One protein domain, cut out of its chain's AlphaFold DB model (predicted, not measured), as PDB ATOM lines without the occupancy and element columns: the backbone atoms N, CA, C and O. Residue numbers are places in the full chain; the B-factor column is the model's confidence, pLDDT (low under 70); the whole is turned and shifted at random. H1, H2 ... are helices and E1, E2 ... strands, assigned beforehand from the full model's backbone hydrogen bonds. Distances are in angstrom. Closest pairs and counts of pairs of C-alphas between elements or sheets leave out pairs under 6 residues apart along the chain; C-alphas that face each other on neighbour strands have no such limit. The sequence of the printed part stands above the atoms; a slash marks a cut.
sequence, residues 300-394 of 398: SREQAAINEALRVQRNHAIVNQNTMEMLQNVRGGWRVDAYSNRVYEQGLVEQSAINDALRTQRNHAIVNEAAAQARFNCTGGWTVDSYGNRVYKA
ATOM      1  N   SER A 300     232.552 203.301 224.939       78.94
ATOM      2  CA  SER A 300     232.689 201.844 224.794       78.94
ATOM      3  C   SER A 300     231.903 201.063 225.849       78.94
ATOM      4  O   SER A 300     231.315 200.025 225.532       78.94
ATOM      5  N   ARG A 301     231.877 201.531 227.105       69.81
ATOM      6  CA  ARG A 301     231.088 200.902 228.179       69.81
ATOM      7  C   ARG A 301     229.593 201.028 227.916       69.81
ATOM      8  O   ARG A 301     228.871 200.044 228.075       69.81
ATOM      9  N   GLU A 302     229.144 202.196 227.474       72.25
ATOM     10  CA  GLU A 302     227.751 202.435 227.102       72.25
ATOM     11  C   GLU A 302     227.328 201.525 225.941       72.25
ATOM     12  O   GLU A 302     226.325 200.812 226.032       72.25
ATOM     13  N   GLN A 303     228.149 201.429 224.895       82.06
ATOM     14  CA  GLN A 303     227.878 200.552 223.759       82.06
ATOM     15  C   GLN A 303     227.838 199.068 224.160       82.06
ATOM     16  O   GLN A 303     226.997 198.309 223.667       82.06
ATOM     17  N   ALA A 304     228.718 198.637 225.068       70.19
ATOM     18  CA  ALA A 304     228.698 197.282 225.613       70.19
ATOM     19  C   ALA A 304     227.405 197.001 226.399       70.19
ATOM     20  O   ALA A 304     226.793 195.946 226.210       70.19
ATOM     21  N   ALA A 305     226.944 197.958 227.210       68.50
ATOM     22  CA  ALA A 305     225.685 197.850 227.944       68.50
ATOM     23  C   ALA A 305     224.470 197.756 227.000       68.50
ATOM     24  O   ALA A 305     223.596 196.910 227.203       68.50
ATOM     25  N   ILE A 306     224.438 198.553 225.926       76.44
ATOM     26  CA  ILE A 306     223.388 198.500 224.891       76.44
ATOM     27  C   ILE A 306     223.362 197.128 224.204       76.44
ATOM     28  O   ILE A 306     222.299 196.515 224.055       76.44
ATOM     29  N   ASN A 307     224.526 196.614 223.806       81.62
ATOM     30  CA  ASN A 307     224.634 195.316 223.139       81.62
ATOM     31  C   ASN A 307     224.155 194.169 224.037       81.62
ATOM     32  O   ASN A 307     223.432 193.279 223.577       81.62
ATOM     33  N   GLU A 308     224.503 194.207 225.323       76.25
ATOM     34  CA  GLU A 308     224.039 193.226 226.301       76.25
ATOM     35  C   GLU A 308     222.522 193.320 226.522       76.25
ATOM     36  O   GLU A 308     221.820 192.304 226.532       76.25
ATOM     37  N   ALA A 309     221.970 194.534 226.591       66.38
ATOM     38  CA  ALA A 309     220.531 194.743 226.721       66.38
ATOM     39  C   ALA A 309     219.741 194.146 225.539       66.38
ATOM     40  O   ALA A 309     218.702 193.504 225.757       66.38
ATOM     41  N   LEU A 310     220.254 194.305 224.312       78.31
ATOM     42  CA  LEU A 310     219.707 193.707 223.089       78.31
ATOM     43  C   LEU A 310     219.831 192.180 223.077       78.31
ATOM     44  O   LEU A 310     218.927 191.490 222.597       78.31
ATOM     45  N   ARG A 311     220.935 191.634 223.597       79.94
ATOM     46  CA  ARG A 311     221.135 190.184 223.727       79.94
ATOM     47  C   ARG A 311     220.090 189.575 224.658       79.94
ATOM     48  O   ARG A 311     219.419 188.616 224.281       79.94
ATOM     49  N   VAL A 312     219.894 190.174 225.830       72.38
ATOM     50  CA  VAL A 312     218.864 189.754 226.791       72.38
ATOM     51  C   VAL A 312     217.466 189.857 226.172       72.38
ATOM     52  O   VAL A 312     216.682 188.920 226.290       72.38
ATOM     53  N   GLN A 313     217.161 190.930 225.433       74.88
ATOM     54  CA  GLN A 313     215.865 191.080 224.757       74.88
ATOM     55  C   GLN A 313     215.620 189.986 223.703       74.88
ATOM     56  O   GLN A 313     214.520 189.440 223.633       74.88
ATOM     57  N   ARG A 314     216.638 189.621 222.912       77.00
ATOM     58  CA  ARG A 314     216.546 188.498 221.961       77.00
ATOM     59  C   ARG A 314     216.307 187.167 222.666       77.00
ATOM     60  O   ARG A 314     215.432 186.418 222.245       77.00
ATOM     61  N   ASN A 315     217.021 186.897 223.757       70.25
ATOM     62  CA  ASN A 315     216.809 185.680 224.545       70.25
ATOM     63  C   ASN A 315     215.378 185.612 225.097       70.25
ATOM     64  O   ASN A 315     214.757 184.553 225.059       70.25
ATOM     65  N   HIS A 316     214.818 186.742 225.539       69.75
ATOM     66  CA  HIS A 316     213.422 186.803 225.973       69.75
ATOM     67  C   HIS A 316     212.437 186.513 224.845       69.75
ATOM     68  O   HIS A 316     211.461 185.801 225.065       69.75
ATOM     69  N   ALA A 317     212.677 187.046 223.644       70.12
ATOM     70  CA  ALA A 317     211.825 186.769 222.492       70.12
ATOM     71  C   ALA A 317     211.779 185.262 222.183       70.12
ATOM     72  O   ALA A 317     210.697 184.720 221.978       70.12
ATOM     73  N   ILE A 318     212.929 184.583 222.260       71.88
ATOM     74  CA  ILE A 318     213.035 183.130 222.062       71.88
ATOM     75  C   ILE A 318     212.266 182.367 223.146       71.88
ATOM     76  O   ILE A 318     211.474 181.484 222.832       71.88
ATOM     77  N   VAL A 319     212.445 182.715 224.424       70.12
ATOM     78  CA  VAL A 319     211.729 182.044 225.524       70.12
ATOM     79  C   VAL A 319     210.218 182.234 225.406       70.12
ATOM     80  O   VAL A 319     209.461 181.273 225.557       70.12
ATOM     81  N   ASN A 320     209.765 183.451 225.109       71.25
ATOM     82  CA  ASN A 320     208.345 183.737 224.925       71.25
ATOM     83  C   ASN A 320     207.773 182.967 223.729       71.25
ATOM     84  O   ASN A 320     206.678 182.420 223.838       71.25
ATOM     85  N   GLN A 321     208.517 182.877 222.621       76.06
ATOM     86  CA  GLN A 321     208.125 182.077 221.462       76.06
ATOM     87  C   GLN A 321     207.991 180.593 221.825       76.06
ATOM     88  O   GLN A 321     206.926 180.019 221.610       76.06
ATOM     89  N   ASN A 322     209.006 180.006 222.465       71.00
ATOM     90  CA  ASN A 322     208.970 178.607 222.902       71.00
ATOM     91  C   ASN A 322     207.798 178.343 223.858       71.00
ATOM     92  O   ASN A 322     207.124 177.321 223.760       71.00
ATOM     93  N   THR A 323     207.515 179.282 224.763       72.19
ATOM     94  CA  THR A 323     206.386 179.185 225.699       72.19
ATOM     95  C   THR A 323     205.048 179.200 224.958       72.19
ATOM     96  O   THR A 323     204.159 178.411 225.273       72.19
ATOM     97  N   MET A 324     204.896 180.067 223.953       69.75
ATOM     98  CA  MET A 324     203.686 180.139 223.126       69.75
ATOM     99  C   MET A 324     203.484 178.872 222.293       69.75
ATOM    100  O   MET A 324     202.369 178.354 222.255       69.75
ATOM    101  N   GLU A 325     204.544 178.345 221.679       69.44
ATOM    102  CA  GLU A 325     204.510 177.069 220.952       69.44
ATOM    103  C   GLU A 325     204.123 175.915 221.890       69.44
ATOM    104  O   GLU A 325     203.265 175.097 221.557       69.44
ATOM    105  N   MET A 326     204.659 175.896 223.114       66.62
ATOM    106  CA  MET A 326     204.297 174.894 224.115       66.62
ATOM    107  C   MET A 326     202.821 175.000 224.527       66.62
ATOM    108  O   MET A 326     202.108 173.998 224.534       66.62
ATOM    109  N   LEU A 327     202.319 176.207 224.811       65.50
ATOM    110  CA  LEU A 327     200.911 176.428 225.163       65.50
ATOM    111  C   LEU A 327     199.953 176.045 224.024       65.50
ATOM    112  O   LEU A 327     198.866 175.527 224.293       65.50
ATOM    113  N   GLN A 328     200.350 176.267 222.766       66.69
ATOM    114  CA  GLN A 328     199.595 175.823 221.592       66.69
ATOM    115  C   GLN A 328     199.543 174.295 221.491       66.69
ATOM    116  O   GLN A 328     198.476 173.741 221.231       66.69
ATOM    117  N   ASN A 329     200.657 173.611 221.759       65.56
ATOM    118  CA  ASN A 329     200.723 172.148 221.729       65.56
ATOM    119  C   ASN A 329     199.884 171.493 222.836       65.56
ATOM    120  O   ASN A 329     199.345 170.404 222.641       65.56
ATOM    121  N   VAL A 330     199.735 172.157 223.984       61.69
ATOM    122  CA  VAL A 330     199.002 171.586 225.117       61.69
ATOM    123  C   VAL A 330     197.493 171.850 225.063       61.69
ATOM    124  O   VAL A 330     196.708 171.002 225.481       61.69
ATOM    125  N   ARG A 331     197.039 172.995 224.537       63.62
ATOM    126  CA  ARG A 331     195.599 173.325 224.541       63.62
ATOM    127  C   ARG A 331     194.755 172.510 223.557       63.62
ATOM    128  O   ARG A 331     193.536 172.477 223.721       63.62
ATOM    129  N   GLY A 332     195.369 171.858 222.569       63.72
ATOM    130  CA  GLY A 332     194.640 171.339 221.412       63.72
ATOM    131  C   GLY A 332     193.951 172.465 220.633       63.72
ATOM    132  O   GLY A 332     193.747 173.579 221.126       63.72
ATOM    133  N   GLY A 333     193.598 172.220 219.378       73.19
ATOM    134  CA  GLY A 333     193.022 173.280 218.557       73.19
ATOM    135  C   GLY A 333     192.619 172.846 217.162       73.19
ATOM    136  O   GLY A 333     193.064 171.823 216.648       73.19
ATOM    137  N   TRP A 334     191.762 173.658 216.548       71.50
ATOM    138  CA  TRP A 334     191.400 173.516 215.143       71.50
ATOM    139  C   TRP A 334     192.536 174.041 214.270       71.50
ATOM    140  O   TRP A 334     192.907 175.211 214.375       71.50
ATOM    141  N   ARG A 335     193.061 173.196 213.387       77.62
ATOM    142  CA  ARG A 335     194.030 173.565 212.352       77.62
ATOM    143  C   ARG A 335     193.373 173.422 210.988       77.62
ATOM    144  O   ARG A 335     192.469 172.606 210.820       77.62
ATOM    145  N   VAL A 336     193.792 174.238 210.031       77.56
ATOM    146  CA  VAL A 336     193.350 174.121 208.640       77.56
ATOM    147  C   VAL A 336     194.435 173.356 207.890       77.56
ATOM    148  O   VAL A 336     195.586 173.789 207.894       77.56
ATOM    149  N   ASP A 337     194.099 172.197 207.326       85.56
ATOM    150  CA  ASP A 337     195.052 171.393 206.558       85.56
ATOM    151  C   ASP A 337     195.350 172.019 205.178       85.56
ATOM    152  O   ASP A 337     194.758 173.027 204.779       85.56
ATOM    153  N   ALA A 338     196.271 171.413 204.422       84.81
ATOM    154  CA  ALA A 338     196.639 171.874 203.080       84.81
ATOM    155  C   ALA A 338     195.466 171.873 202.073       84.81
ATOM    156  O   ALA A 338     195.569 172.484 201.011       84.81
ATOM    157  N   TYR A 339     194.349 171.221 202.406       91.44
ATOM    158  CA  TYR A 339     193.132 171.133 201.601       91.44
ATOM    159  C   TYR A 339     192.013 172.039 202.130       91.44
ATOM    160  O   TYR A 339     190.877 171.951 201.671       91.44
ATOM    161  N   SER A 340     192.328 172.947 203.058       81.50
ATOM    162  CA  SER A 340     191.376 173.851 203.709       81.50
ATOM    163  C   SER A 340     190.340 173.175 204.621       81.50
ATOM    164  O   SER A 340     189.363 173.816 205.017       81.50
ATOM    165  N   ASN A 341     190.543 171.918 205.025       89.25
ATOM    166  CA  ASN A 341     189.674 171.262 206.000       89.25
ATOM    167  C   ASN A 341     190.075 171.651 207.421       89.25
ATOM    168  O   ASN A 341     191.257 171.699 207.761       89.25
ATOM    169  N   ARG A 342     189.082 171.888 208.284       81.56
ATOM    170  CA  ARG A 342     189.316 172.094 209.718       81.56
ATOM    171  C   ARG A 342     189.470 170.743 210.409       81.56
ATOM    172  O   ARG A 342     188.497 170.006 210.532       81.56
ATOM    173  N   VAL A 343     190.666 170.451 210.902       80.69
ATOM    174  CA  VAL A 343     190.979 169.242 211.670       80.69
ATOM    175  C   VAL A 343     191.266 169.653 213.111       80.69
ATOM    176  O   VAL A 343     192.079 170.543 213.355       80.69
ATOM    177  N   TYR A 344     190.563 169.056 214.073       74.38
ATOM    178  CA  TYR A 344     190.829 169.288 215.491       74.38
ATOM    179  C   TYR A 344     191.939 168.351 215.953       74.38
ATOM    180  O   TYR A 344     191.787 167.133 215.876       74.38
ATOM    181  N   GLU A 345     193.040 168.908 216.448       74.44
ATOM    182  CA  GLU A 345     194.114 168.121 217.038       74.44
ATOM    183  C   GLU A 345     194.007 168.182 218.562       74.44
ATOM    184  O   GLU A 345     194.010 169.261 219.165       74.44
ATOM    185  N   GLN A 346     193.857 167.013 219.180       66.50
ATOM    186  CA  GLN A 346     193.728 166.878 220.624       66.50
ATOM    187  C   GLN A 346     195.091 167.158 221.268       66.50
ATOM    188  O   GLN A 346     196.082 166.514 220.929       66.50
ATOM    189  N   GLY A 347     195.155 168.148 222.164       69.88
ATOM    190  CA  GLY A 347     196.392 168.487 222.870       69.88
ATOM    191  C   GLY A 347     196.882 167.320 223.730       69.88
ATOM    192  O   GLY A 347     196.077 166.529 224.223       69.88
ATOM    193  N   LEU A 348     198.199 167.212 223.921       58.44
ATOM    194  CA  LEU A 348     198.790 166.230 224.832       58.44
ATOM    195  C   LEU A 348     198.441 166.625 226.275       58.44
ATOM    196  O   LEU A 348     199.022 167.549 226.843       58.44
ATOM    197  N   VAL A 349     197.439 165.956 226.847       57.06
ATOM    198  CA  VAL A 349     196.939 166.220 228.201       57.06
ATOM    199  C   VAL A 349     197.839 165.532 229.225       57.06
ATOM    200  O   VAL A 349     197.507 164.478 229.756       57.06
ATOM    201  N   GLU A 350     198.964 166.156 229.552       65.44
ATOM    202  CA  GLU A 350     199.562 165.984 230.874       65.44
ATOM    203  C   GLU A 350     199.463 167.311 231.629       65.44
ATOM    204  O   GLU A 350     200.140 168.293 231.328       65.44
ATOM    205  N   GLN A 351     198.576 167.352 232.626       63.94
ATOM    206  CA  GLN A 351     198.335 168.521 233.480       63.94
ATOM    207  C   GLN A 351     199.626 169.019 234.168       63.94
ATOM    208  O   GLN A 351     199.747 170.204 234.484       63.94
ATOM    209  N   SER A 352     200.600 168.126 234.379       66.12
ATOM    210  CA  SER A 352     201.949 168.436 234.869       66.12
ATOM    211  C   SER A 352     202.709 169.362 233.915       66.12
ATOM    212  O   SER A 352     203.221 170.386 234.360       66.12
ATOM    213  N   ALA A 353     202.692 169.089 232.607       65.56
ATOM    214  CA  ALA A 353     203.361 169.913 231.600       65.56
ATOM    215  C   ALA A 353     202.757 171.327 231.504       65.56
ATOM    216  O   ALA A 353     203.484 172.304 231.324       65.56
ATOM    217  N   ILE A 354     201.437 171.463 231.693       64.94
ATOM    218  CA  ILE A 354     200.763 172.774 231.780       64.94
ATOM    219  C   ILE A 354     201.275 173.559 232.984       64.94
ATOM    220  O   ILE A 354     201.608 174.739 232.868       64.94
ATOM    221  N   ASN A 355     201.318 172.911 234.147       72.44
ATOM    222  CA  ASN A 355     201.721 173.560 235.386       72.44
ATOM    223  C   ASN A 355     203.197 173.975 235.346       72.44
ATOM    224  O   ASN A 355     203.512 175.087 235.770       72.44
ATOM    225  N   ASP A 356     204.076 173.154 234.772       69.62
ATOM    226  CA  ASP A 356     205.495 173.481 234.612       69.62
ATOM    227  C   ASP A 356     205.724 174.612 233.600       69.62
ATOM    228  O   ASP A 356     206.525 175.518 233.855       69.62
ATOM    229  N   ALA A 357     204.963 174.644 232.500       62.91
ATOM    230  CA  ALA A 357     204.999 175.750 231.542       62.91
ATOM    231  C   ALA A 357     204.539 177.071 232.170       62.91
ATOM    232  O   ALA A 357     205.215 178.091 232.041       62.91
ATOM    233  N   LEU A 358     203.425 177.056 232.908       69.69
ATOM    234  CA  LEU A 358     202.909 178.239 233.601       69.69
ATOM    235  C   LEU A 358     203.863 178.717 234.699       69.69
ATOM    236  O   LEU A 358     204.031 179.922 234.888       69.69
ATOM    237  N   ARG A 359     204.526 177.796 235.406       72.81
ATOM    238  CA  ARG A 359     205.536 178.126 236.420       72.81
ATOM    239  C   ARG A 359     206.766 178.773 235.785       72.81
ATOM    240  O   ARG A 359     207.232 179.799 236.275       72.81
ATOM    241  N   THR A 360     207.229 178.233 234.660       72.62
ATOM    242  CA  THR A 360     208.346 178.782 233.876       72.62
ATOM    243  C   THR A 360     208.007 180.166 233.324       72.62
ATOM    244  O   THR A 360     208.789 181.103 233.490       72.62
ATOM    245  N   GLN A 361     206.809 180.338 232.759       67.94
ATOM    246  CA  GLN A 361     206.318 181.622 232.259       67.94
ATOM    247  C   GLN A 361     206.213 182.667 233.373       67.94
ATOM    248  O   GLN A 361     206.596 183.817 233.173       67.94
ATOM    249  N   ARG A 362     205.725 182.279 234.556       70.38
ATOM    250  CA  ARG A 362     205.594 183.178 235.708       70.38
ATOM    251  C   ARG A 362     206.955 183.619 236.236       70.38
ATOM    252  O   ARG A 362     207.144 184.806 236.484       70.38
ATOM    253  N   ASN A 363     207.902 182.693 236.351       69.25
ATOM    254  CA  ASN A 363     209.267 183.006 236.770       69.25
ATOM    255  C   ASN A 363     209.952 183.936 235.762       69.25
ATOM    256  O   ASN A 363     210.577 184.914 236.165       69.25
ATOM    257  N   HIS A 364     209.763 183.701 234.461       69.38
ATOM    258  CA  HIS A 364     210.233 184.624 233.434       69.38
ATOM    259  C   HIS A 364     209.553 185.989 233.538       69.38
ATOM    260  O   HIS A 364     210.250 186.990 233.581       69.38
ATOM    261  N   ALA A 365     208.227 186.070 233.649       63.66
ATOM    262  CA  ALA A 365     207.520 187.348 233.764       63.66
ATOM    263  C   ALA A 365     208.021 188.198 234.947       63.66
ATOM    264  O   ALA A 365     208.256 189.390 234.770       63.66
ATOM    265  N   ILE A 366     208.278 187.577 236.104       65.81
ATOM    266  CA  ILE A 366     208.827 188.253 237.290       65.81
ATOM    267  C   ILE A 366     210.240 188.793 237.018       65.81
ATOM    268  O   ILE A 366     210.529 189.951 237.318       65.81
ATOM    269  N   VAL A 367     211.115 187.988 236.407       65.19
ATOM    270  CA  VAL A 367     212.476 188.417 236.032       65.19
ATOM    271  C   VAL A 367     212.433 189.526 234.972       65.19
ATOM    272  O   VAL A 367     213.222 190.470 235.024       65.19
ATOM    273  N   ASN A 368     211.487 189.458 234.035       61.25
ATOM    274  CA  ASN A 368     211.302 190.433 232.963       61.25
ATOM    275  C   ASN A 368     210.828 191.782 233.500       61.25
ATOM    276  O   ASN A 368     211.326 192.814 233.059       61.25
ATOM    277  N   GLU A 369     209.879 191.776 234.432       64.31
ATOM    278  CA  GLU A 369     209.360 192.985 235.066       64.31
ATOM    279  C   GLU A 369     210.445 193.647 235.921       64.31
ATOM    280  O   GLU A 369     210.680 194.845 235.792       64.31
ATOM    281  N   ALA A 370     211.217 192.857 236.675       59.91
ATOM    282  CA  ALA A 370     212.366 193.356 237.425       59.91
ATOM    283  C   ALA A 370     213.446 193.971 236.509       59.91
ATOM    284  O   ALA A 370     213.951 195.060 236.787       59.91
ATOM    285  N   ALA A 371     213.769 193.322 235.385       63.97
ATOM    286  CA  ALA A 371     214.761 193.816 234.430       63.97
ATOM    287  C   ALA A 371     214.277 195.045 233.639       63.97
ATOM    288  O   ALA A 371     215.057 195.966 233.393       63.97
ATOM    289  N   ALA A 372     213.004 195.084 233.238       60.62
ATOM    290  CA  ALA A 372     212.407 196.226 232.548       60.62
ATOM    291  C   ALA A 372     212.299 197.441 233.476       60.62
ATOM    292  O   ALA A 372     212.640 198.547 233.060       60.62
ATOM    293  N   GLN A 373     211.923 197.231 234.740       66.25
ATOM    294  CA  GLN A 373     211.901 198.280 235.754       66.25
ATOM    295  C   GLN A 373     213.312 198.815 236.028       66.25
ATOM    296  O   GLN A 373     213.510 200.027 236.071       66.25
ATOM    297  N   ALA A 374     214.311 197.932 236.137       58.00
ATOM    298  CA  ALA A 374     215.708 198.335 236.298       58.00
ATOM    299  C   ALA A 374     216.205 199.174 235.108       58.00
ATOM    300  O   ALA A 374     216.810 200.220 235.314       58.00
ATOM    301  N   ARG A 375     215.890 198.778 233.865       59.03
ATOM    302  CA  ARG A 375     216.244 199.551 232.659       59.03
ATOM    303  C   ARG A 375     215.523 200.891 232.579       59.03
ATOM    304  O   ARG A 375     216.168 201.892 232.294       59.03
ATOM    305  N   PHE A 376     214.216 200.916 232.835       58.19
ATOM    306  CA  PHE A 376     213.424 202.146 232.838       58.19
ATOM    307  C   PHE A 376     213.979 203.161 233.844       58.19
ATOM    308  O   PHE A 376     214.060 204.347 233.535       58.19
ATOM    309  N   ASN A 377     214.439 202.686 235.004       64.69
ATOM    310  CA  ASN A 377     215.087 203.531 236.002       64.69
ATOM    311  C   ASN A 377     216.452 204.073 235.523       64.69
ATOM    312  O   ASN A 377     216.779 205.215 235.829       64.69
ATOM    313  N   CYS A 378     217.225 203.313 234.740       58.78
ATOM    314  CA  CYS A 378     218.530 203.754 234.228       58.78
ATOM    315  C   CYS A 378     218.435 204.693 233.011       58.78
ATOM    316  O   CYS A 378     219.086 205.727 232.980       58.78
ATOM    317  N   THR A 379     217.636 204.365 231.995       58.22
ATOM    318  CA  THR A 379     217.651 205.088 230.703       58.22
ATOM    319  C   THR A 379     216.477 206.039 230.510       58.22
ATOM    320  O   THR A 379     216.502 206.884 229.619       58.22
ATOM    321  N   GLY A 380     215.438 205.908 231.336       66.31
ATOM    322  CA  GLY A 380     214.218 206.686 231.201       66.31
ATOM    323  C   GLY A 380     213.338 206.155 230.092       66.31
ATOM    324  O   GLY A 380     213.742 205.328 229.271       66.31
ATOM    325  N   GLY A 381     212.102 206.629 230.067       71.81
ATOM    326  CA  GLY A 381     211.129 206.224 229.073       71.81
ATOM    327  C   GLY A 381     209.760 206.847 229.284       71.81
ATOM    328  O   GLY A 381     209.453 207.446 230.313       71.81
ATOM    329  N   TRP A 382     208.905 206.669 228.286       74.19
ATOM    330  CA  TRP A 382     207.495 207.026 228.379       74.19
ATOM    331  C   TRP A 382     206.764 206.025 229.275       74.19
ATOM    332  O   TRP A 382     206.823 204.821 229.039       74.19
ATOM    333  N   THR A 383     206.058 206.528 230.281       81.00
ATOM    334  CA  THR A 383     205.152 205.757 231.136       81.00
ATOM    335  C   THR A 383     203.770 206.400 231.146       81.00
ATOM    336  O   THR A 383     203.547 207.424 230.499       81.00
ATOM    337  N   VAL A 384     202.822 205.766 231.822       74.62
ATOM    338  CA  VAL A 384     201.451 206.245 231.963       74.62
ATOM    339  C   VAL A 384     201.218 206.559 233.439       74.62
ATOM    340  O   VAL A 384     201.482 205.711 234.291       74.62
ATOM    341  N   ASP A 385     200.801 207.784 233.751       80.62
ATOM    342  CA  ASP A 385     200.483 208.175 235.127       80.62
ATOM    343  C   ASP A 385     199.178 207.516 235.619       80.62
ATOM    344  O   ASP A 385     198.469 206.834 234.873       80.62
ATOM    345  N   SER A 386     198.831 207.727 236.890       70.81
ATOM    346  CA  SER A 386     197.597 207.193 237.491       70.81
ATOM    347  C   SER A 386     196.305 207.674 236.817       70.81
ATOM    348  O   SER A 386     195.238 207.138 237.105       70.81
ATOM    349  N   TYR A 387     196.385 208.677 235.942       72.62
ATOM    350  CA  TYR A 387     195.262 209.253 235.208       72.62
ATOM    351  C   TYR A 387     195.217 208.801 233.742       72.62
ATOM    352  O   TYR A 387     194.341 209.236 232.998       72.62
ATOM    353  N   GLY A 388     196.120 207.914 233.316       73.94
ATOM    354  CA  GLY A 388     196.163 207.431 231.939       73.94
ATOM    355  C   GLY A 388     196.952 208.331 230.982       73.94
ATOM    356  O   GLY A 388     196.985 208.048 229.782       73.94
ATOM    357  N   ASN A 389     197.615 209.388 231.466       74.81
ATOM    358  CA  ASN A 389     198.390 210.284 230.612       74.81
ATOM    359  C   ASN A 389     199.780 209.716 230.350       74.81
ATOM    360  O   ASN A 389     200.478 209.291 231.271       74.81
ATOM    361  N   ARG A 390     200.224 209.779 229.091       69.38
ATOM    362  CA  ARG A 390     201.618 209.490 228.748       69.38
ATOM    363  C   ARG A 390     202.523 210.594 229.284       69.38
ATOM    364  O   ARG A 390     202.467 211.724 228.810       69.38
ATOM    365  N   VAL A 391     203.397 210.238 230.211       66.19
ATOM    366  CA  VAL A 391     204.412 211.122 230.785       66.19
ATOM    367  C   VAL A 391     205.794 210.526 230.544       66.19
ATOM    368  O   VAL A 391     206.011 209.327 230.720       66.19
ATOM    369  N   TYR A 392     206.735 211.346 230.085       68.00
ATOM    370  CA  TYR A 392     208.121 210.916 229.929       68.00
ATOM    371  C   TYR A 392     208.827 211.007 231.278       68.00
ATOM    372  O   TYR A 392     208.869 212.077 231.885       68.00
ATOM    373  N   LYS A 393     209.378 209.891 231.747       69.31
ATOM    374  CA  LYS A 393     210.201 209.840 232.950       69.31
ATOM    375  C   LYS A 393     211.657 209.765 232.512       69.31
ATOM    376  O   LYS A 393     212.049 208.794 231.869       69.31
ATOM    377  N   ALA A 394     212.433 210.803 232.809       63.91
ATOM    378  CA  ALA A 394     213.863 210.796 232.528       63.91
ATOM    379  C   ALA A 394     214.547 209.659 233.305       63.91
ATOM    380  O   ALA A 394     214.156 209.344 234.430       63.91
TER     381      ALA A 394
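Overview. This is residues 300 to 394 of the 398 residues of an uncharacterized protein of Westerdykella ornata (UniProt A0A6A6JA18). Two long helices, H1 and H2, run opposite ways as a narrow V, touching towards the end where the strand hairpin E1 and E2 joins them and splaying apart from there. A second strand hairpin, E3 and E4, follows directly at the far end of H2, while residues 300 to 308 of H1 stick out free. The printed part has 95 residues with two named helices and four named strands, in the order H1, E1, E2, H2, E3, E4; each hairpin is an antiparallel sheet of two strands, E1 - E2 and E3 - E4. The class is mixed, helices and strands, and the whole is extended, with a radius of gyration of the C-alphas of 19.4 A and spans of 52 by 36 by 31 A.

Arrangement. E3, residues 380 to 384, and E4, residues 390 to 394, form an antiparallel hairpin at 156 degrees, with N 381 and O 393 within hydrogen-bond range at 2.8 A, as are N 391 and O 383 at 2.8 A. H2, residues 351 to 379, and E3 are near each other, with 5 pairs of C-alphas within 10 A. The closest C-alphas of H2 and E4 are those of Thr 379 and Ala 394, 7.1 A apart. H1, residues 300 to 331, touches H2 with its residues 320 to 330 alone, at a shallow tilt of 24 degrees, opposite ways; the closest C-alphas are those of Thr 323 and Ala 357, 6.9 A apart. H2 touches H1 with residues 353 to 361 alone. E1, residues 333 to 336, and E2, residues 342 to 345, are the other antiparallel hairpin, at 142 degrees, with N 335 and O 343 within hydrogen-bond range at 2.8 A. H1 is apart from E3 and E4, and E1 is apart from H2. In H1 and H2 every O i to N i+4 pair is within hydrogen-bond range.

Along the chain. E3 is 12.8 A from first to last C-alpha and E4 12.9 A, ending at C-alpha 394 at (213.863, 210.796, 232.528). H2 measures 41.4 A and begins at C-alpha 351 at (198.335, 168.521, 233.480). H1 measures 46.8 A and begins at C-alpha 300 at (232.689, 201.844, 224.794). E1 is 10.0 A long and E2 9.6 A.

Size, cuts and confidence. The C-alphas of Ser 300 and Asn 341, the two farthest apart, are 56.0 A from each other. The printed part has no cut, and its five links between elements are tight. The mean pLDDT of the printed part is 70.4; 49 residues are under 70, among them residues 324 to 332, 346 to 354, 363 to 380 and 390 to 394.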